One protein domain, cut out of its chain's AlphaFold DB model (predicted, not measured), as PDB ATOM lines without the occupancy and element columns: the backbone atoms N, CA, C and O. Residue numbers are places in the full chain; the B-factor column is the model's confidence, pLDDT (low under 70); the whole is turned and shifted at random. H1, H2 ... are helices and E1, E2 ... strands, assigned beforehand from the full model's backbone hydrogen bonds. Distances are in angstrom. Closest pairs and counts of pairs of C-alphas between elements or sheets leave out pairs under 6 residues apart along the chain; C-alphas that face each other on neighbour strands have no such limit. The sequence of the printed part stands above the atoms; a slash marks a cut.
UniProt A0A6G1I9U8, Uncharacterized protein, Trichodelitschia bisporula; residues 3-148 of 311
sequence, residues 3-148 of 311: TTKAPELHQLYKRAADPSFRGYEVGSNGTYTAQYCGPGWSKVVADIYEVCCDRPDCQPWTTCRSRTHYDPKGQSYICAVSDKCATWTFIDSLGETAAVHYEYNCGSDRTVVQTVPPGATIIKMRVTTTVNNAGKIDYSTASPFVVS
ATOM      1  N   THR A   3     -56.875  36.490  44.456       85.88
ATOM      2  CA  THR A   3     -57.858  36.669  43.376       85.88
ATOM      3  C   THR A   3     -58.539  35.341  43.063       85.88
ATOM      4  O   THR A   3     -57.909  34.290  43.097       85.88
ATOM      5  N   THR A   4     -59.834  35.364  42.756       84.00
ATOM      6  CA  THR A   4     -60.590  34.185  42.293       84.00
ATOM      7  C   THR A   4     -60.425  33.934  40.796       84.00
ATOM      8  O   THR A   4     -60.685  32.835  40.318       84.00
ATOM      9  N   LYS A   5     -59.981  34.944  40.042       83.19
ATOM     10  CA  LYS A   5     -59.641  34.812  38.624       83.19
ATOM     11  C   LYS A   5     -58.151  34.559  38.474       83.19
ATOM     12  O   LYS A   5     -57.355  35.163  39.198       83.19
ATOM     13  N   ALA A   6     -57.792  33.715  37.509       75.31
ATOM     14  CA  ALA A   6     -56.406  33.570  37.096       75.31
ATOM     15  C   ALA A   6     -55.840  34.958  36.729       75.31
ATOM     16  O   ALA A   6     -56.537  35.731  36.062       75.31
ATOM     17  N   PRO A   7     -54.633  35.307  37.199       75.38
ATOM     18  CA  PRO A   7     -54.019  36.591  36.891       75.38
ATOM     19  C   PRO A   7     -53.844  36.743  35.378       75.38
ATOM     20  O   PRO A   7     -53.452  35.805  34.686       75.38
ATOM     21  N   GLU A   8     -54.139  37.935  34.859       77.69
ATOM     22  CA  GLU A   8     -53.901  38.225  33.448       77.69
ATOM     23  C   GLU A   8     -52.401  38.211  33.137       77.69
ATOM     24  O   GLU A   8     -51.572  38.610  33.957       77.69
ATOM     25  N   LEU A   9     -52.059  37.815  31.910       69.62
ATOM     26  CA  LEU A   9     -50.679  37.693  31.434       69.62
ATOM     27  C   LEU A   9     -49.839  38.956  31.683       69.62
ATOM     28  O   LEU A   9     -48.678  38.871  32.071       69.62
ATOM     29  N   HIS A  10     -50.419  40.144  31.506       70.12
ATOM     30  CA  HIS A  10     -49.700  41.392  31.754       70.12
ATOM     31  C   HIS A  10     -49.336  41.583  33.239       70.12
ATOM     32  O   HIS A  10     -48.246  42.062  33.554       70.12
ATOM     33  N   GLN A  11     -50.209  41.167  34.164       73.94
ATOM     34  CA  GLN A  11     -49.910  41.223  35.598       73.94
ATOM     35  C   GLN A  11     -48.816  40.231  35.990       73.94
ATOM     36  O   GLN A  11     -48.030  40.528  36.887       73.94
ATOM     37  N   LEU A  12     -48.756  39.087  35.307       69.19
ATOM     38  CA  LEU A  12     -47.709  38.088  35.492       69.19
ATOM     39  C   LEU A  12     -46.341  38.642  35.101       69.19
ATOM     40  O   LEU A  12     -45.442  38.637  35.934       69.19
ATOM     41  N   TYR A  13     -46.205  39.224  33.905       69.50
ATOM     42  CA  TYR A  13     -44.945  39.848  33.478       69.50
ATOM     43  C   TYR A  13     -44.481  40.951  34.424       69.50
ATOM     44  O   TYR A  13     -43.313  41.004  34.800       69.50
ATOM     45  N   LYS A  14     -45.407  41.820  34.846       73.94
ATOM     46  CA  LYS A  14     -45.080  42.915  35.761       73.94
ATOM     47  C   LYS A  14     -44.566  42.403  37.109       73.94
ATOM     48  O   LYS A  14     -43.708  43.045  37.704       73.94
ATOM     49  N   ARG A  15     -45.090  41.274  37.594       77.62
ATOM     50  CA  ARG A  15     -44.662  40.663  38.861       77.62
ATOM     51  C   ARG A  15     -43.416  39.801  38.711       77.62
ATOM     52  O   ARG A  15     -42.622  39.785  39.631       77.62
ATOM     53  N   ALA A  16     -43.207  39.146  37.572       71.94
ATOM     54  CA  ALA A  16     -41.986  38.389  37.298       71.94
ATOM     55  C   ALA A  16     -40.729  39.275  37.254       71.94
ATOM     56  O   ALA A  16     -39.629  38.784  37.477       71.94
ATOM     57  N   ALA A  17     -40.889  40.578  37.006       78.94
ATOM     58  CA  ALA A  17     -39.809  41.555  37.125       78.94
ATOM     59  C   ALA A  17     -39.388  41.838  38.583       78.94
ATOM     60  O   ALA A  17     -38.346  42.450  38.805       78.94
ATOM     61  N   ASP A  18     -40.184  41.426  39.574       85.69
ATOM     62  CA  ASP A  18     -39.845  41.552  40.988       85.69
ATOM     63  C   ASP A  18     -38.963  40.361  41.416       85.69
ATOM     64  O   ASP A  18     -39.415  39.214  41.342       85.69
ATOM     65  N   PRO A  19     -37.722  40.590  41.890       83.62
ATOM     66  CA  PRO A  19     -36.805  39.514  42.281       83.62
ATOM     67  C   PRO A  19     -37.281  38.715  43.503       83.62
ATOM     68  O   PRO A  19     -36.758  37.634  43.779       83.62
ATOM     69  N   SER A  20     -38.263  39.234  44.243       88.62
ATOM     70  CA  SER A  20     -38.888  38.531  45.360       88.62
ATOM     71  C   SER A  20     -40.090  37.685  44.929       88.62
ATOM     72  O   SER A  20     -40.596  36.907  45.731       88.62
ATOM     73  N   PHE A  21     -40.579  37.798  43.691       88.00
ATOM     74  CA  PHE A  21     -41.766  37.067  43.250       88.00
ATOM     75  C   PHE A  21     -41.468  35.590  42.939       88.00
ATOM     76  O   PHE A  21     -40.633  35.255  42.092       88.00
ATOM     77  N   ARG A  22     -42.214  34.700  43.604       86.06
ATOM     78  CA  ARG A  22     -42.069  33.235  43.498       86.06
ATOM     79  C   ARG A  22     -43.119  32.583  42.607       86.06
ATOM     80  O   ARG A  22     -42.902  31.518  42.059       86.06
ATOM     81  N   GLY A  23     -44.296  33.192  42.478       84.50
ATOM     82  CA  GLY A  23     -45.393  32.620  41.699       84.50
ATOM     83  C   GLY A  23     -46.749  32.799  42.363       84.50
ATOM     84  O   GLY A  23     -46.945  33.684  43.196       84.50
ATOM     85  N   TYR A  24     -47.711  31.965  41.977       81.44
ATOM     86  CA  TYR A  24     -49.055  31.958  42.545       81.44
ATOM     87  C   TYR A  24     -49.369  30.615  43.193       81.44
ATOM     88  O   TYR A  24     -49.375  29.577  42.537       81.44
ATOM     89  N   GLU A  25     -49.709  30.638  44.473       82.69
ATOM     90  CA  GLU A  25     -50.316  29.493  45.137       82.69
ATOM     91  C   GLU A  25     -51.771  29.358  44.688       82.69
ATOM     92  O   GLU A  25     -52.530  30.333  44.713       82.69
ATOM     93  N   VAL A  26     -52.162  28.145  44.294       81.38
ATOM     94  CA  VAL A  26     -53.540  27.840  43.907       81.38
ATOM     95  C   VAL A  26     -54.255  27.176  45.078       81.38
ATOM     96  O   VAL A  26     -54.000  26.017  45.400       81.38
ATOM     97  N   GLY A  27     -55.171  27.907  45.708       79.38
ATOM     98  CA  GLY A  27     -56.014  27.391  46.781       79.38
ATOM     99  C   GLY A  27     -56.988  26.314  46.296       79.38
ATOM    100  O   GLY A  27     -57.336  26.236  45.115       79.38
ATOM    101  N   SER A  28     -57.495  25.502  47.228       81.12
ATOM    102  CA  SER A  28     -58.482  24.442  46.955       81.12
ATOM    103  C   SER A  28     -59.790  24.960  46.341       81.12
ATOM    104  O   SER A  28     -60.445  24.253  45.586       81.12
ATOM    105  N   ASN A  29     -60.140  26.217  46.613       85.06
ATOM    106  CA  ASN A  29     -61.278  26.930  46.029       85.06
ATOM    107  C   ASN A  29     -60.969  27.571  44.657       85.06
ATOM    108  O   ASN A  29     -61.761  28.371  44.164       85.06
ATOM    109  N   GLY A  30     -59.807  27.284  44.063       81.00
ATOM    110  CA  GLY A  30     -59.373  27.868  42.793       81.00
ATOM    111  C   GLY A  30     -58.888  29.316  42.888       81.00
ATOM    112  O   GLY A  30     -58.682  29.944  41.851       81.00
ATOM    113  N   THR A  31     -58.699  29.860  44.095       84.69
ATOM    114  CA  THR A  31     -58.080  31.182  44.260       84.69
ATOM    115  C   THR A  31     -56.589  31.141  43.954       84.69
ATOM    116  O   THR A  31     -55.916  30.157  44.233       84.69
ATOM    117  N   TYR A  32     -56.071  32.230  43.397       83.44
ATOM    118  CA  TYR A  32     -54.654  32.439  43.146       83.44
ATOM    119  C   TYR A  32     -54.137  33.478  44.138       83.44
ATOM    120  O   TYR A  32     -54.637  34.608  44.185       83.44
ATOM    121  N   THR A  33     -53.129  33.106  44.920       88.25
ATOM    122  CA  THR A  33     -52.469  33.995  45.880       88.25
ATOM    123  C   THR A  33     -51.024  34.185  45.461       88.25
ATOM    124  O   THR A  33     -50.268  33.224  45.398       88.25
ATOM    125  N   ALA A  34     -50.643  35.425  45.149       86.94
ATOM    126  CA  ALA A  34     -49.261  35.739  44.799       86.94
ATOM    127  C   ALA A  34     -48.341  35.471  45.999       86.94
ATOM    128  O   ALA A  34     -48.606  35.980  47.093       86.94
ATOM    129  N   GLN A  35     -47.284  34.700  45.768       88.50
ATOM    130  CA  GLN A  35     -46.259  34.345  46.738       88.50
ATOM    131  C   GLN A  35     -44.981  35.136  46.465       88.50
ATOM    132  O   GLN A  35     -44.541  35.269  45.320       88.50
ATOM    133  N   TYR A  36     -44.403  35.655  47.544       91.38
ATOM    134  CA  TYR A  36     -43.188  36.460  47.530       91.38
ATOM    135  C   TYR A  36     -42.210  35.937  48.581       91.38
ATOM    136  O   TYR A  36     -42.622  35.357  49.589       91.38
ATOM    137  N   CYS A  37     -40.921  36.153  48.355       92.31
ATOM    138  CA  CYS A  37     -39.911  36.056  49.393       92.31
ATOM    139  C   CYS A  37     -40.150  37.127  50.470       92.31
ATOM    140  O   CYS A  37     -40.808  38.143  50.230       92.31
ATOM    141  N   GLY A  38     -39.640  36.881  51.679       92.06
ATOM    142  CA  GLY A  38     -39.717  37.849  52.771       92.06
ATOM    143  C   GLY A  38     -38.993  39.167  52.441       92.06
ATOM    144  O   GLY A  38     -38.171  39.212  51.524       92.06
ATOM    145  N   PRO A  39     -39.263  40.257  53.178       92.75
ATOM    146  CA  PRO A  39     -38.552  41.519  52.989       92.75
ATOM    147  C   PRO A  39     -37.034  41.338  53.118       92.75
ATOM    148  O   PRO A  39     -36.562  40.796  54.114       92.75
ATOM    149  N   GLY A  40     -36.277  41.796  52.118       91.25
ATOM    150  CA  GLY A  40     -34.816  41.644  52.066       91.25
ATOM    151  C   GLY A  40     -34.331  40.277  51.573       91.25
ATOM    152  O   GLY A  40     -33.126  40.061  51.508       91.25
ATOM    153  N   TRP A  41     -35.244  39.372  51.215       95.06
ATOM    154  CA  TRP A  41     -34.910  38.060  50.679       95.06
ATOM    155  C   TRP A  41     -35.084  38.070  49.162       95.06
ATOM    156  O   TRP A  41     -36.061  38.611  48.634       95.06
ATOM    157  N   SER A  42     -34.160  37.433  48.458       90.38
ATOM    158  CA  SER A  42     -34.215  37.237  47.011       90.38
ATOM    159  C   SER A  42     -34.444  35.775  46.671       90.38
ATOM    160  O   SER A  42     -33.977  34.880  47.381       90.38
ATOM    161  N   LYS A  43     -35.127  35.533  45.554       89.38
ATOM    162  CA  LYS A  43     -35.236  34.198  44.976       89.38
ATOM    163  C   LYS A  43     -33.875  33.732  44.450       89.38
ATOM    164  O   LYS A  43     -33.236  34.443  43.676       89.38
ATOM    165  N   VAL A  44     -33.467  32.526  44.832       88.88
ATOM    166  CA  VAL A  44     -32.282  31.832  44.316       88.88
ATOM    167  C   VAL A  44     -32.738  30.540  43.652       88.88
ATOM    168  O   VAL A  44     -33.464  29.750  44.253       88.88
ATOM    169  N   VAL A  45     -32.305  30.331  42.410       86.19
ATOM    170  CA  VAL A  45     -32.584  29.117  41.634       86.19
ATOM    171  C   VAL A  45     -31.267  28.387  41.404       86.19
ATOM    172  O   VAL A  45     -30.317  28.976  40.886       86.19
ATOM    173  N   ALA A  46     -31.201  27.115  41.792       86.12
ATOM    174  CA  ALA A  46     -30.065  26.245  41.516       86.12
ATOM    175  C   ALA A  46     -30.564  24.929  40.914       86.12
ATOM    176  O   ALA A  46     -31.249  24.153  41.578       86.12
ATOM    177  N   ASP A  47     -30.205  24.686  39.651       87.94
ATOM    178  CA  ASP A  47     -30.692  23.554  38.855       87.94
ATOM    179  C   ASP A  47     -32.235  23.527  38.794       87.94
ATOM    180  O   ASP A  47     -32.849  24.483  38.315       87.94
ATOM    181  N   ILE A  48     -32.864  22.477  39.324       82.44
ATOM    182  CA  ILE A  48     -34.322  22.321  39.414       82.44
ATOM    183  C   ILE A  48     -34.879  22.744  40.775       82.44
ATOM    184  O   ILE A  48     -36.005  22.387  41.104       82.44
ATOM    185  N   TYR A  49     -34.113  23.450  41.605       85.56
ATOM    186  CA  TYR A  49     -34.565  23.854  42.933       85.56
ATOM    187  C   TYR A  49     -34.641  25.371  43.073       85.56
ATOM    188  O   TYR A  49     -33.789  26.097  42.560       85.56
ATOM    189  N   GLU A  50     -35.658  25.845  43.787       86.75
ATOM    190  CA  GLU A  50     -35.871  27.258  44.110       86.75
ATOM    191  C   GLU A  50     -35.944  27.434  45.631       86.75
ATOM    192  O   GLU A  50     -36.462  26.572  46.340       86.75
ATOM    193  N   VAL A  51     -35.405  28.539  46.151       90.56
ATOM    194  CA  VAL A  51     -35.551  28.933  47.557       90.56
ATOM    195  C   VAL A  51     -35.488  30.458  47.698       90.56
ATOM    196  O   VAL A  51     -34.888  31.153  46.877       90.56
ATOM    197  N   CYS A  52     -36.089  31.000  48.755       92.44
ATOM    198  CA  CYS A  52     -35.869  32.389  49.153       92.44
ATOM    199  C   CYS A  52     -34.700  32.485  50.127       92.44
ATOM    200  O   CYS A  52     -34.681  31.778  51.133       92.44
ATOM    201  N   CYS A  53     -33.792  33.419  49.875       92.88
ATOM    202  CA  CYS A  53     -32.577  33.591  50.658       92.88
ATOM    203  C   CYS A  53     -32.378  35.050  51.069       92.88
ATOM    204  O   CYS A  53     -32.552  35.950  50.250       92.88
ATOM    205  N   ASP A  54     -31.949  35.277  52.308       93.56
ATOM    206  CA  ASP A  54     -31.479  36.571  52.823       93.56
ATOM    207  C   ASP A  54     -29.963  36.771  52.651       93.56
ATOM    208  O   ASP A  54     -29.436  37.852  52.913       93.56
ATOM    209  N   ARG A  55     -29.251  35.725  52.214       91.56
ATOM    210  CA  ARG A  55     -27.795  35.704  52.045       91.56
ATOM    211  C   ARG A  55     -27.380  35.136  50.687       91.56
ATOM    212  O   ARG A  55     -28.077  34.275  50.150       91.56
ATOM    213  N   PRO A  56     -26.226  35.562  50.146       86.38
ATOM    214  CA  PRO A  56     -25.755  35.129  48.829       86.38
ATOM    215  C   PRO A  56     -25.245  33.678  48.786       86.38
ATOM    216  O   PRO A  56     -25.153  33.102  47.707       86.38
ATOM    217  N   ASP A  57     -24.890  33.083  49.927       88.62
ATOM    218  CA  ASP A  57     -24.353  31.719  50.046       88.62
ATOM    219  C   ASP A  57     -25.419  30.656  50.361       88.62
ATOM    220  O   ASP A  57     -25.106  29.469  50.501       88.62
ATOM    221  N   CYS A  58     -26.676  31.081  50.456       89.62
ATOM    222  CA  CYS A  58     -27.826  30.225  50.675       89.62
ATOM    223  C   CYS A  58     -28.052  29.301  49.470       89.62
ATOM    224  O   CYS A  58     -28.044  29.730  48.315       89.62
ATOM    225  N   GLN A  59     -28.232  28.012  49.752       90.69
ATOM    226  CA  GLN A  59     -28.504  26.990  48.748       90.69
ATOM    227  C   GLN A  59     -29.880  26.373  48.993       90.69
ATOM    228  O   GLN A  59     -30.276  26.218  50.151       90.69
ATOM    229  N   PRO A  60     -30.614  26.013  47.928       89.44
ATOM    230  CA  PRO A  60     -31.883  25.331  48.095       89.44
ATOM    231  C   PRO A  60     -31.670  23.951  48.707       89.44
ATOM    232  O   PRO A  60     -30.688  23.265  48.428       89.44
ATOM    233  N   TRP A  61     -32.632  23.524  49.517       90.25
ATOM    234  CA  TRP A  61     -32.700  22.152  50.000       90.25
ATOM    235  C   TRP A  61     -32.880  21.205  48.811       90.25
ATOM    236  O   TRP A  61     -33.722  21.448  47.948       90.25
ATOM    237  N   THR A  62     -32.130  20.106  48.778       88.75
ATOM    238  CA  THR A  62     -32.167  19.128  47.675       88.75
ATOM    239  C   THR A  62     -32.705  17.776  48.099       88.75
ATOM    240  O   THR A  62     -33.000  16.927  47.258       88.75
ATOM    241  N   THR A  63     -32.827  17.519  49.401       88.19
ATOM    242  CA  THR A  63     -33.340  16.241  49.893       88.19
ATOM    243  C   THR A  63     -34.236  16.431  51.102       88.19
ATOM    244  O   THR A  63     -33.955  17.209  52.008       88.19
ATOM    245  N   CYS A  64     -35.314  15.659  51.118       84.50
ATOM    246  CA  CYS A  64     -36.329  15.640  52.152       84.50
ATOM    247  C   CYS A  64     -36.456  14.211  52.682       84.50
ATOM    248  O   CYS A  64     -36.770  13.291  51.923       84.50
ATOM    249  N   ARG A  65     -36.192  13.998  53.975       86.19
ATOM    250  CA  ARG A  65     -36.354  12.683  54.614       86.19
ATOM    251  C   ARG A  65     -37.061  12.838  55.952       86.19
ATOM    252  O   ARG A  65     -36.502  13.399  56.891       86.19
ATOM    253  N   SER A  66     -38.264  12.271  56.056       86.31
ATOM    254  CA  SER A  66     -39.114  12.363  57.248       86.31
ATOM    255  C   SER A  66     -39.399  13.827  57.621       86.31
ATOM    256  O   SER A  66     -40.207  14.470  56.956       86.31
ATOM    257  N   ARG A  67     -38.715  14.365  58.637       89.56
ATOM    258  CA  ARG A  67     -38.847  15.750  59.129       89.56
ATOM    259  C   ARG A  67     -37.615  16.598  58.872       89.56
ATOM    260  O   ARG A  67     -37.529  17.695  59.404       89.56
ATOM    261  N   THR A  68     -36.657  16.082  58.114       87.12
ATOM    262  CA  THR A  68     -35.348  16.705  57.960       87.12
ATOM    263  C   THR A  68     -35.101  17.066  56.501       87.12
ATOM    264  O   THR A  68     -35.223  16.214  55.616       87.12
ATOM    265  N   HIS A  69     -34.752  18.328  56.263       89.31
ATOM    266  CA  HIS A  69     -34.245  18.820  54.985       89.31
ATOM    267  C   HIS A  69     -32.731  18.705  54.962       89.31
ATOM    268  O   HIS A  69     -32.106  18.870  56.007       89.31
ATOM    269  N   TYR A  70     -32.161  18.463  53.786       89.69
ATOM    270  CA  TYR A  70     -30.722  18.463  53.567       89.69
ATOM    271  C   TYR A  70     -30.374  19.367  52.389       89.69
ATOM    272  O   TYR A  70     -31.064  19.340  51.363       89.69
ATOM    273  N   ASP A  71     -29.335  20.178  52.553       89.81
ATOM    274  CA  ASP A  71     -28.758  20.988  51.480       89.81
ATOM    275  C   ASP A  71     -27.749  20.152  50.651       89.81
ATOM    276  O   ASP A  71     -27.406  19.026  51.038       89.81
ATOM    277  N   PRO A  72     -27.226  20.675  49.524       86.12
ATOM    278  CA  PRO A  72     -26.212  19.983  48.725       86.12
ATOM    279  C   PRO A  72     -24.907  19.692  49.478       86.12
ATOM    280  O   PRO A  72     -24.128  18.840  49.054       86.12
ATOM    281  N   LYS A  73     -24.645  20.404  50.580       90.69
ATOM    282  CA  LYS A  73     -23.468  20.228  51.443       90.69
ATOM    283  C   LYS A  73     -23.712  19.193  52.550       90.69
ATOM    284  O   LYS A  73     -22.797  18.919  53.325       90.69
ATOM    285  N   GLY A  74     -24.911  18.614  52.635       90.31
ATOM    286  CA  GLY A  74     -25.310  17.662  53.670       90.31
ATOM    287  C   GLY A  74     -25.689  18.301  55.010       90.31
ATOM    288  O   GLY A  74     -25.910  17.571  55.980       90.31
ATOM    289  N   GLN A  75     -25.785  19.631  55.095       92.06
ATOM    290  CA  GLN A  75     -26.326  20.304  56.274       92.06
ATOM    291  C   GLN A  75     -27.806  19.991  56.399       92.06
ATOM    292  O   GLN A  75     -28.523  19.956  55.402       92.06
ATOM    293  N   SER A  76     -28.259  19.772  57.633       91.56
ATOM    294  CA  SER A  76     -29.616  19.315  57.891       91.56
ATOM    295  C   SER A  76     -30.415  20.286  58.752       91.56
ATOM    296  O   SER A  76     -29.880  20.868  59.696       91.56
ATOM    297  N   TYR A  77     -31.700  20.437  58.441       89.56
ATOM    298  CA  TYR A  77     -32.645  21.239  59.216       89.56
ATOM    299  C   TYR A  77     -33.888  20.414  59.544       89.56
ATOM    300  O   TYR A  77     -34.512  19.848  58.647       89.56
ATOM    301  N   ILE A  78     -34.250  20.335  60.826       90.00
ATOM    302  CA  ILE A  78     -35.422  19.582  61.289       90.00
ATOM    303  C   ILE A  78     -36.629  20.516  61.373       90.00
ATOM    304  O   ILE A  78     -36.580  21.566  62.011       90.00
ATOM    305  N   CYS A  79     -37.743  20.101  60.780       87.75
ATOM    306  CA  CYS A  79     -39.013  20.797  60.852       87.75
ATOM    307  C   CYS A  79     -39.528  20.876  62.289       87.75
ATOM    308  O   CYS A  79     -39.907  19.872  62.888       87.75
ATOM    309  N   ALA A  80     -39.572  22.097  62.826       85.44
ATOM    310  CA  ALA A  80     -39.996  22.345  64.202       85.44
ATOM    311  C   ALA A  80     -41.501  22.115  64.426       85.44
ATOM    312  O   ALA A  80     -41.910  21.749  65.523       85.44
ATOM    313  N   VAL A  81     -42.324  22.345  63.398       80.38
ATOM    314  CA  VAL A  81     -43.788  22.455  63.544       80.38
ATOM    315  C   VAL A  81     -44.562  21.339  62.844       80.38
ATOM    316  O   VAL A  81     -45.702  21.070  63.210       80.38
ATOM    317  N   SER A  82     -43.969  20.691  61.841       80.75
ATOM    318  CA  SER A  82     -44.619  19.632  61.069       80.75
ATOM    319  C   SER A  82     -43.961  18.285  61.321       80.75
ATOM    320  O   SER A  82     -42.743  18.167  61.473       80.75
ATOM    321  N   ASP A  83     -44.779  17.236  61.326       82.00
ATOM    322  CA  ASP A  83     -44.305  15.861  61.392       82.00
ATOM    323  C   ASP A  83     -43.771  15.350  60.039       82.00
ATOM    324  O   ASP A  83     -43.318  14.209  59.931       82.00
ATOM    325  N   LYS A  84     -43.819  16.203  59.009       80.12
ATOM    326  CA  LYS A  84     -43.480  15.891  57.624       80.12
ATOM    327  C   LYS A  84     -42.771  17.064  56.967       80.12
ATOM    328  O   LYS A  84     -43.121  18.226  57.186       80.12
ATOM    329  N   CYS A  85     -41.790  16.739  56.145       82.00
ATOM    330  CA  CYS A  85     -41.310  17.623  55.104       82.00
ATOM    331  C   CYS A  85     -42.205  17.460  53.864       82.00
ATOM    332  O   CYS A  85     -42.651  16.355  53.548       82.00
ATOM    333  N   ALA A  86     -42.497  18.576  53.210       80.06
ATOM    334  CA  ALA A  86     -43.361  18.685  52.048       80.06
ATOM    335  C   ALA A  86     -42.580  19.226  50.854       80.06
ATOM    336  O   ALA A  86     -41.659  20.033  51.013       80.06
ATOM    337  N   THR A  87     -42.998  18.832  49.656       78.06
ATOM    338  CA  THR A  87     -42.416  19.348  48.413       78.06
ATOM    339  C   THR A  87     -43.364  20.366  47.802       78.06
ATOM    340  O   THR A  87     -44.538  20.086  47.554       78.06
ATOM    341  N   TRP A  88     -42.859  21.565  47.559       77.88
ATOM    342  CA  TRP A  88     -43.535  22.601  46.801       77.88
ATOM    343  C   TRP A  88     -43.027  22.526  45.373       77.88
ATOM    344  O   TRP A  88     -41.827  22.510  45.133       77.88
ATOM    345  N   THR A  89     -43.946  22.410  44.425       75.12
ATOM    346  CA  THR A  89     -43.606  22.370  42.999       75.12
ATOM    347  C   THR A  89     -43.964  23.705  42.375       75.12
ATOM    348  O   THR A  89     -45.103  24.147  42.538       75.12
ATOM    349  N   PHE A  90     -43.009  24.300  41.671       74.12
ATOM    350  CA  PHE A  90     -43.122  25.513  40.871       74.12
ATOM    351  C   PHE A  90     -43.027  25.109  39.406       74.12
ATOM    352  O   PHE A  90     -42.160  24.336  39.011       74.12
ATOM    353  N   ILE A  91     -43.952  25.584  38.589       71.38
ATOM    354  CA  ILE A  91     -44.001  25.252  37.163       71.38
ATOM    355  C   ILE A  91     -43.774  26.558  36.426       71.38
ATOM    356  O   ILE A  91     -44.690  27.373  36.462       71.38
ATOM    357  N   ASP A  92     -42.591  26.742  35.826       61.41
ATOM    358  CA  ASP A  92     -42.072  28.027  35.315       61.41
ATOM    359  C   ASP A  92     -42.605  28.425  33.926       61.41
ATOM    360  O   ASP A  92     -42.501  29.566  33.475       61.41
ATOM    361  N   SER A  93     -43.205  27.474  33.216       60.94
ATOM    362  CA  SER A  93     -43.976  27.748  32.008       60.94
ATOM    363  C   SER A  93     -44.977  26.635  31.761       60.94
ATOM    364  O   SER A  93     -44.946  25.584  32.391       60.94
ATOM    365  N   LEU A  94     -45.918  26.867  30.861       52.16
ATOM    366  CA  LEU A  94     -46.944  25.892  30.529       52.16
ATOM    367  C   LEU A  94     -46.812  25.545  29.043       52.16
ATOM    368  O   LEU A  94     -47.307  26.225  28.158       52.16
ATOM    369  N   GLY A  95     -46.059  24.493  28.761       44.94
ATOM    370  CA  GLY A  95     -45.770  23.984  27.421       44.94
ATOM    371  C   GLY A  95     -45.071  22.631  27.532       44.94
ATOM    372  O   GLY A  95     -44.751  22.204  28.639       44.94
ATOM    373  N   GLU A  96     -44.817  21.950  26.411       43.47
ATOM    374  CA  GLU A  96     -44.172  20.618  26.392       43.47
ATOM    375  C   GLU A  96     -42.779  20.572  27.058       43.47
ATOM    376  O   GLU A  96     -42.271  19.491  27.334       43.47
ATOM    377  N   THR A  97     -42.170  21.724  27.357       49.62
ATOM    378  CA  THR A  97     -40.830  21.859  27.956       49.62
ATOM    379  C   THR A  97     -40.818  22.741  29.208       49.62
ATOM    380  O   THR A  97     -39.839  23.432  29.485       49.62
ATOM    381  N   ALA A  98     -41.909  22.733  29.976       59.03
ATOM    382  CA  ALA A  98     -41.978  23.448  31.244       59.03
ATOM    383  C   ALA A  98     -40.854  23.025  32.201       59.03
ATOM    384  O   ALA A  98     -40.819  21.876  32.643       59.03
ATOM    385  N   ALA A  99     -39.965  23.959  32.550       65.44
ATOM    386  CA  ALA A  99     -39.061  23.766  33.673       65.44
ATOM    387  C   ALA A  99     -39.902  23.635  34.950       65.44
ATOM    388  O   ALA A  99     -40.785  24.456  35.226       65.44
ATOM    389  N   VAL A 100     -39.675  22.550  35.684       74.81
ATOM    390  CA  VAL A 100     -40.306  22.295  36.974       74.81
ATOM    391  C   VAL A 100     -39.244  22.521  38.031       74.81
ATOM    392  O   VAL A 100     -38.221  21.835  38.025       74.81
ATOM    393  N   HIS A 101     -39.502  23.471  38.921       77.75
ATOM    394  CA  HIS A 101     -38.669  23.727  40.080       77.75
ATOM    395  C   HIS A 101     -39.315  23.144  41.339       77.75
ATOM    396  O   HIS A 101     -40.540  23.066  41.462       77.75
ATOM    397  N   TYR A 102     -38.489  22.715  42.283       80.44
ATOM    398  CA  TYR A 102     -38.907  22.110  43.538       80.44
ATOM    399  C   TYR A 102     -38.352  22.907  44.716       80.44
ATOM    400  O   TYR A 102     -37.229  23.400  44.683       80.44
ATOM    401  N   GLU A 103     -39.115  22.981  45.796       83.06
ATOM    402  CA  GLU A 103     -38.647  23.504  47.077       83.06
ATOM    403  C   GLU A 103     -39.127  22.592  48.191       83.06
ATOM    404  O   GLU A 103     -40.300  22.227  48.242       83.06
ATOM    405  N   TYR A 104     -38.238  22.235  49.111       83.25
ATOM    406  CA  TYR A 104     -38.632  21.483  50.295       83.25
ATOM    407  C   TYR A 104     -38.955  22.434  51.441       83.25
ATOM    408  O   TYR A 104     -38.156  23.303  51.795       83.25
ATOM    409  N   ASN A 105     -40.137  22.257  52.023       83.69
ATOM    410  CA  ASN A 105     -40.655  23.081  53.105       83.69
ATOM    411  C   ASN A 105     -41.230  22.231  54.233       83.69
ATOM    412  O   ASN A 105     -41.711  21.119  54.039       83.69
ATOM    413  N   CYS A 106     -41.240  22.801  55.433       83.31
ATOM    414  CA  CYS A 106     -41.889  22.180  56.576       83.31
ATOM    415  C   CYS A 106     -43.392  22.450  56.518       83.31
ATOM    416  O   CYS A 106     -43.817  23.601  56.634       83.31
ATOM    417  N   GLY A 107     -44.208  21.412  56.329       81.44
ATOM    418  CA  GLY A 107     -45.661  21.557  56.323       81.44
ATOM    419  C   GLY A 107     -46.378  20.501  55.494       81.44
ATOM    420  O   GLY A 107     -45.971  19.346  55.444       81.44
ATOM    421  N   SER A 108     -47.482  20.910  54.872       73.88
ATOM    422  CA  SER A 108     -48.232  20.104  53.909       73.88
ATOM    423  C   SER A 108     -47.797  20.411  52.477       73.88
ATOM    424  O   SER A 108     -47.396  21.540  52.183       73.88
ATOM    425  N   ASP A 109     -47.941  19.430  51.585       65.19
ATOM    426  CA  ASP A 109     -47.666  19.588  50.154       65.19
ATOM    427  C   ASP A 109     -48.472  20.744  49.555       65.19
ATOM    428  O   ASP A 109     -49.678  20.881  49.806       65.19
ATOM    429  N   ARG A 110     -47.801  21.576  48.751       65.88
ATOM    430  CA  ARG A 110     -48.407  22.710  48.043       65.88
ATOM    431  C   ARG A 110     -47.965  22.732  46.587       65.88
ATOM    432  O   ARG A 110     -46.857  22.331  46.246       65.88
ATOM    433  N   THR A 111     -48.833  23.235  45.718       62.56
ATOM    434  CA  THR A 111     -48.516  23.441  44.302       62.56
ATOM    435  C   THR A 111     -48.575  24.931  44.006       62.56
ATOM    436  O   THR A 111     -49.609  25.574  44.218       62.56
ATOM    437  N   VAL A 112     -47.461  25.473  43.524       64.06
ATOM    438  CA  VAL A 112     -47.316  26.871  43.128       64.06
ATOM    439  C   VAL A 112     -47.168  26.905  41.608       64.06
ATOM    440  O   VAL A 112     -46.412  26.146  41.015       64.06
ATOM    441  N   VAL A 113     -47.942  27.748  40.938       62.75
ATOM    442  CA  VAL A 113     -47.900  27.884  39.477       62.75
ATOM    443  C   VAL A 113     -47.212  29.203  39.134       62.75
ATOM    444  O   VAL A 113     -47.602  30.254  39.650       62.75
ATOM    445  N   GLN A 114     -46.203  29.158  38.266       54.47
ATOM    446  CA  GLN A 114     -45.361  30.294  37.887       54.47
ATOM    447  C   GLN A 114     -45.504  30.519  36.369       54.47
ATOM    448  O   GLN A 114     -44.924  29.843  35.540       54.47
ATOM    449  N   THR A 115     -46.406  31.405  35.954       52.31
ATOM    450  CA  THR A 115     -46.854  31.446  34.548       52.31
ATOM    451  C   THR A 115     -46.107  32.438  33.655       52.31
ATOM    452  O   THR A 115     -46.075  33.624  33.978       52.31
ATOM    453  N   VAL A 116     -45.702  31.980  32.453       41.81
ATOM    454  CA  VAL A 116     -45.427  32.750  31.203       41.81
ATOM    455  C   VAL A 116     -45.424  31.775  29.986       41.81
ATOM    456  O   VAL A 116     -45.290  30.576  30.245       41.81
ATOM    457  N   PRO A 117     -45.418  32.149  28.674       37.34
ATOM    458  CA  PRO A 117     -46.028  33.219  27.837       37.34
ATOM    459  C   PRO A 117     -47.409  32.812  27.212       37.34
ATOM    460  O   PRO A 117     -47.947  31.767  27.569       37.34
ATOM    461  N   PRO A 118     -48.038  33.600  26.295       34.66
ATOM    462  CA  PRO A 118     -49.366  33.286  25.736       34.66
ATOM    463  C   PRO A 118     -49.360  32.089  24.769       34.66
ATOM    464  O   PRO A 118     -48.459  31.962  23.946       34.66
ATOM    465  N   GLY A 119     -50.411  31.259  24.827       42.66
ATOM    466  CA  GLY A 119     -50.586  30.039  24.006       42.66
ATOM    467  C   GLY A 119     -50.428  28.723  24.782       42.66
ATOM    468  O   GLY A 119     -50.696  27.649  24.259       42.66
ATOM    469  N   ALA A 120     -50.040  28.837  26.045       42.69
ATOM    470  CA  ALA A 120     -49.724  27.778  26.981       42.69
ATOM    471  C   ALA A 120     -50.950  27.086  27.622       42.69
ATOM    472  O   ALA A 120     -51.804  27.749  28.217       42.69
ATOM    473  N   THR A 121     -51.027  25.752  27.565       41.62
ATOM    474  CA  THR A 121     -52.075  24.951  28.234       41.62
ATOM    475  C   THR A 121     -51.720  24.722  29.704       41.62
ATOM    476  O   THR A 121     -50.650  24.199  30.001       41.62
ATOM    477  N   ILE A 122     -52.620  25.054  30.639       43.28
ATOM    478  CA  ILE A 122     -52.408  24.831  32.079       43.28
ATOM    479  C   ILE A 122     -52.582  23.343  32.417       43.28
ATOM    480  O   ILE A 122     -53.702  22.859  32.594       43.28
ATOM    481  N   ILE A 123     -51.470  22.617  32.555       41.00
ATOM    482  CA  ILE A 123     -51.454  21.267  33.127       41.00
ATOM    483  C   ILE A 123     -51.222  21.408  34.631       41.00
ATOM    484  O   ILE A 123     -50.134  21.771  35.074       41.00
ATOM    485  N   LYS A 124     -52.256  21.144  35.436       44.59
ATOM    486  CA  LYS A 124     -52.095  21.057  36.889       44.59
ATOM    487  C   LYS A 124     -51.688  19.633  37.242       44.59
ATOM    488  O   LYS A 124     -52.488  18.706  37.129       44.59
ATOM    489  N   MET A 125     -50.446  19.472  37.687       37.22
ATOM    490  CA  MET A 125     -49.972  18.229  38.288       37.22
ATOM    491  C   MET A 125     -49.905  18.417  39.798       37.22
ATOM    492  O   MET A 125     -49.199  19.293  40.292       37.22
ATOM    493  N   ARG A 126     -50.656  17.600  40.536       44.34
ATOM    494  CA  ARG A 126     -50.468  17.465  41.979       44.34
ATOM    495  C   ARG A 126     -49.523  16.290  42.189       44.34
ATOM    496  O   ARG A 126     -49.925  15.140  42.029       44.34
ATOM    497  N   VAL A 127     -48.268  16.589  42.499       43.06
ATOM    498  CA  VAL A 127     -47.286  15.575  42.886       43.06
ATOM    499  C   VAL A 127     -47.288  15.515  44.406       43.06
ATOM    500  O   VAL A 127     -46.744  16.394  45.064       43.06
ATOM    501  N   THR A 128     -47.946  14.502  44.966       47.00
ATOM    502  CA  THR A 128     -47.858  14.217  46.401       47.00
ATOM    503  C   THR A 128     -46.651  13.307  46.588       47.00
ATOM    504  O   THR A 128     -46.653  12.167  46.112       47.00
ATOM    505  N   THR A 129     -45.603  13.805  47.241       42.53
ATOM    506  CA  THR A 129     -44.436  12.979  47.579       42.53
ATOM    507  C   THR A 129     -44.588  12.528  49.017       42.53
ATOM    508  O   THR A 129     -44.401  13.306  49.946       42.53
ATOM    509  N   THR A 130     -44.950  11.261  49.215       44.75
ATOM    510  CA  THR A 130     -45.001  10.698  50.567       44.75
ATOM    511  C   THR A 130     -43.676   9.994  50.815       44.75
ATOM    512  O   THR A 130     -43.383   8.964  50.210       44.75
ATOM    513  N   VAL A 131     -42.837  10.571  51.676       45.06
ATOM    514  CA  VAL A 131     -41.628   9.888  52.141       45.06
ATOM    515  C   VAL A 131     -42.022   9.030  53.332       45.06
ATOM    516  O   VAL A 131     -42.253   9.536  54.431       45.06
ATOM    517  N   ASN A 132     -42.122   7.724  53.116       50.62
ATOM    518  CA  ASN A 132     -42.434   6.800  54.198       50.62
ATOM    519  C   ASN A 132     -41.205   6.636  55.105       50.62
ATOM    520  O   ASN A 132     -40.062   6.768  54.658       50.62
ATOM    521  N   ASN A 133     -41.423   6.260  56.369       46.44
ATOM    522  CA  ASN A 133     -40.363   6.037  57.369       46.44
ATOM    523  C   ASN A 133     -39.262   5.049  56.926       46.44
ATOM    524  O   ASN A 133     -38.177   5.045  57.494       46.44
ATOM    525  N   ALA A 134     -39.509   4.245  55.887       50.03
ATOM    526  CA  ALA A 134     -38.533   3.342  55.279       50.03
ATOM    527  C   ALA A 134     -37.532   4.031  54.323       50.03
ATOM    528  O   ALA A 134     -36.752   3.350  53.663       50.03
ATOM    529  N   GLY A 135     -37.577   5.359  54.170       42.62
ATOM    530  CA  GLY A 135     -36.719   6.084  53.225       42.62
ATOM    531  C   GLY A 135     -37.067   5.845  51.751       42.62
ATOM    532  O   GLY A 135     -36.337   6.311  50.878       42.62
ATOM    533  N   LYS A 136     -38.175   5.147  51.468       36.78
ATOM    534  CA  LYS A 136     -38.777   5.082  50.135       36.78
ATOM    535  C   LYS A 136     -39.593   6.345  49.892       36.78
ATOM    536  O   LYS A 136     -40.450   6.705  50.699       36.78
ATOM    537  N   ILE A 137     -39.290   6.999  48.779       41.09
ATOM    538  CA  ILE A 137     -40.080   8.097  48.240       41.09
ATOM    539  C   ILE A 137     -41.163   7.453  47.380       41.09
ATOM    540  O   ILE A 137     -40.865   6.949  46.296       41.09
ATOM    541  N   ASP A 138     -42.398   7.440  47.874       40.84
ATOM    542  CA  ASP A 138     -43.537   7.036  47.062       40.84
ATOM    543  C   ASP A 138     -44.054   8.273  46.325       40.84
ATOM    544  O   ASP A 138     -44.574   9.227  46.916       40.84
ATOM    545  N   TYR A 139     -43.877   8.260  45.006       41.03
ATOM    546  CA  TYR A 139     -44.463   9.253  44.120       41.03
ATOM    547  C   TYR A 139     -45.916   8.859  43.864       41.03
ATOM    548  O   TYR A 139     -46.189   7.921  43.114       41.03
ATOM    549  N   SER A 140     -46.864   9.568  44.478       38.06
ATOM    550  CA  SER A 140     -48.262   9.488  44.062       38.06
ATOM    551  C   SER A 140     -48.523  10.639  43.101       38.06
ATOM    552  O   SER A 140     -48.824  11.769  43.499       38.06
ATOM    553  N   THR A 141     -48.334  10.364  41.812       38.97
ATOM    554  CA  THR A 141     -48.710  11.287  40.743       38.97
ATOM    555  C   THR A 141     -50.232  11.293  40.671       38.97
ATOM    556  O   THR A 141     -50.837  10.331  40.196       38.97
ATOM    557  N   ALA A 142     -50.880  12.345  41.175       43.06
ATOM    558  CA  ALA A 142     -52.303  12.508  40.919       43.06
ATOM    559  C   ALA A 142     -52.507  12.698  39.410       43.06
ATOM    560  O   ALA A 142     -51.700  13.362  38.753       43.06
ATOM    561  N   SER A 143     -53.582  12.116  38.874       37.47
ATOM    562  CA  SER A 143     -53.911  12.198  37.450       37.47
ATOM    563  C   SER A 143     -53.854  13.660  36.974       37.47
ATOM    564  O   SER A 143     -54.425  14.525  37.653       37.47
ATOM    565  N   PRO A 144     -53.163  13.972  35.861       39.66
ATOM    566  CA  PRO A 144     -53.102  15.334  35.353       39.66
ATOM    567  C   PRO A 144     -54.526  15.782  35.034       39.66
ATOM    568  O   PRO A 144     -55.212  15.162  34.223       39.66
ATOM    569  N   PHE A 145     -54.993  16.857  35.667       39.75
ATOM    570  CA  PHE A 145     -56.234  17.484  35.237       39.75
ATOM    571  C   PHE A 145     -55.884  18.680  34.364       39.75
ATOM    572  O   PHE A 145     -55.197  19.621  34.775       39.75
ATOM    573  N   VAL A 146     -56.319  18.606  33.111       38.66
ATOM    574  CA  VAL A 146     -56.121  19.671  32.135       38.66
ATOM    575  C   VAL A 146     -57.136  20.759  32.449       38.66
ATOM    576  O   VAL A 146     -58.341  20.557  32.300       38.66
ATOM    577  N   VAL A 147     -56.667  21.923  32.895       39.72
ATOM    578  CA  VAL A 147     -57.532  23.100  32.975       39.72
ATOM    579  C   VAL A 147     -57.452  23.772  31.614       39.72
ATOM    580  O   VAL A 147     -56.528  24.534  31.338       39.72
ATOM    581  N   SER A 148     -58.401  23.443  30.737       39.88
ATOM    582  CA  SER A 148     -58.527  24.110  29.443       39.88
ATOM    583  C   SER A 148     -58.918  25.567  29.686       39.88
ATOM    584  O   SER A 148     -60.061  25.877  30.026       39.88
TER     585      SER A 148
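AT A GLANCE: This is residues 3 to 148 of the 311 residues of an uncharacterized protein of Trichodelitschia bisporula (UniProt A0A6G1I9U8). A strongly twisted, curled sheet of five strands, E2 E1 E10 E8 E9, makes the body, and the hairpin E3 and E4, packed by E4 on the edge strand E9, reaches back to E1, giving a loose, only partly closed, barrel-like shape. The small sheet E5 E6 E7 packs on E8 near Cys 85 and on E9 near Tyr 104, a long two-stranded ribbon of E11 and E12 with E13 and E14 runs past E8, and the short helix H1 grazes the large sheet at E1 and E2. The printed part has 146 residues, with one named helix followed by fourteen named strands, E1 to E14; the class is mostly strand, with under half of the residues in named elements. The five-stranded sheet is mixed, and the pairs in the four smaller sheets are antiparallel. The whole is compact, with a radius of gyration of the C-alphas of 15.5 A, and spans 42 by 37 by 27 A.

HOW THE PARTS SIT: H1, residues 9 to 16, comes first, and every O i to N i+4 pair in it is within hydrogen-bond range. A tight link leads to E1, residues 21 to 26; the closest C-alphas of H1 and E1, those of Arg 15 and Phe 21, are 6.4 A apart. E1 forms a hairpin with E2, residues 32 to 36, with N 25 and O 33 at 2.8 A. The next hairpin is E3, residues 42 to 46, and E4, residues 49 to 53, with N 44 and O 51 at 2.8 A. The closest C-alphas of E1 and E3, those of Arg 22 and Lys 43, are 7.1 A apart. E5, residues 63 to 65, E6, residues 68 to 70, and E7, residues 76 to 78, form a meander, each strand the antiparallel neighbour of the one before, with N 65 and O 68 at 2.9 A and N 69 and O 77 at 2.8 A. E8, residues 85 to 91, and E9, residues 100 to 106, form a hairpin, with N 88 and O 103 at 2.7 A. The closest C-alphas of E4 and E9, those of Tyr 49 and Tyr 102, are 4.7 A apart. E10, residues 110 to 113, is parallel to E8, with N 112 and O 89 at 2.9 A, and antiparallel to E1, with N 24 and O 113 at 2.9 A. H1 is on the sheet E2 E1 E10 E8 E9 but only grazes it, with residues 12 to 16. This sheet and the sheet E5 E6 E7 make a sandwich, two sheets face to face, with best planes 22 degrees apart; the closest C-alphas of E5 and E8, those of Cys 64 and Cys 85, are 6.1 A apart. E11, residues 122 to 124, runs on into E12, residues 127 to 131, across a break of 2 residues at 25 degrees. E12 forms a hairpin with E13, residues 137 to 141, with N 138 and O 130 at 3.0 A. E14, residues 145 to 147, is the antiparallel neighbour of E11, with N 147 and O 122 at 3.1 A. The closest C-alphas of E8 and E12, those of Thr 87 and Thr 129, are 6.7 A apart.

IN THESE COORDINATES: H1 begins at C-alpha 9, (-50.679, 37.693, 31.434), and is 10.5 A long. E1 measures 15.0 A, E2 12.9 A, E3 13.0 A and E4 12.6 A. E8 begins at C-alpha 85, (-41.310, 17.623, 55.104); it and E9 each measure 19.7 A. E12 measures 12.2 A and E13 11.9 A. E14 ends at C-alpha 147, (-57.532, 23.100, 32.975).

THE WHOLE: The C-alphas farthest apart, those of His 10 and Ala 134, are 46.1 A apart. The printed part has no cut, and no link is long. The mean pLDDT of the printed part is 71.9, and 51 residues are under 70, among them residues 92 to 99 and 109 to 148.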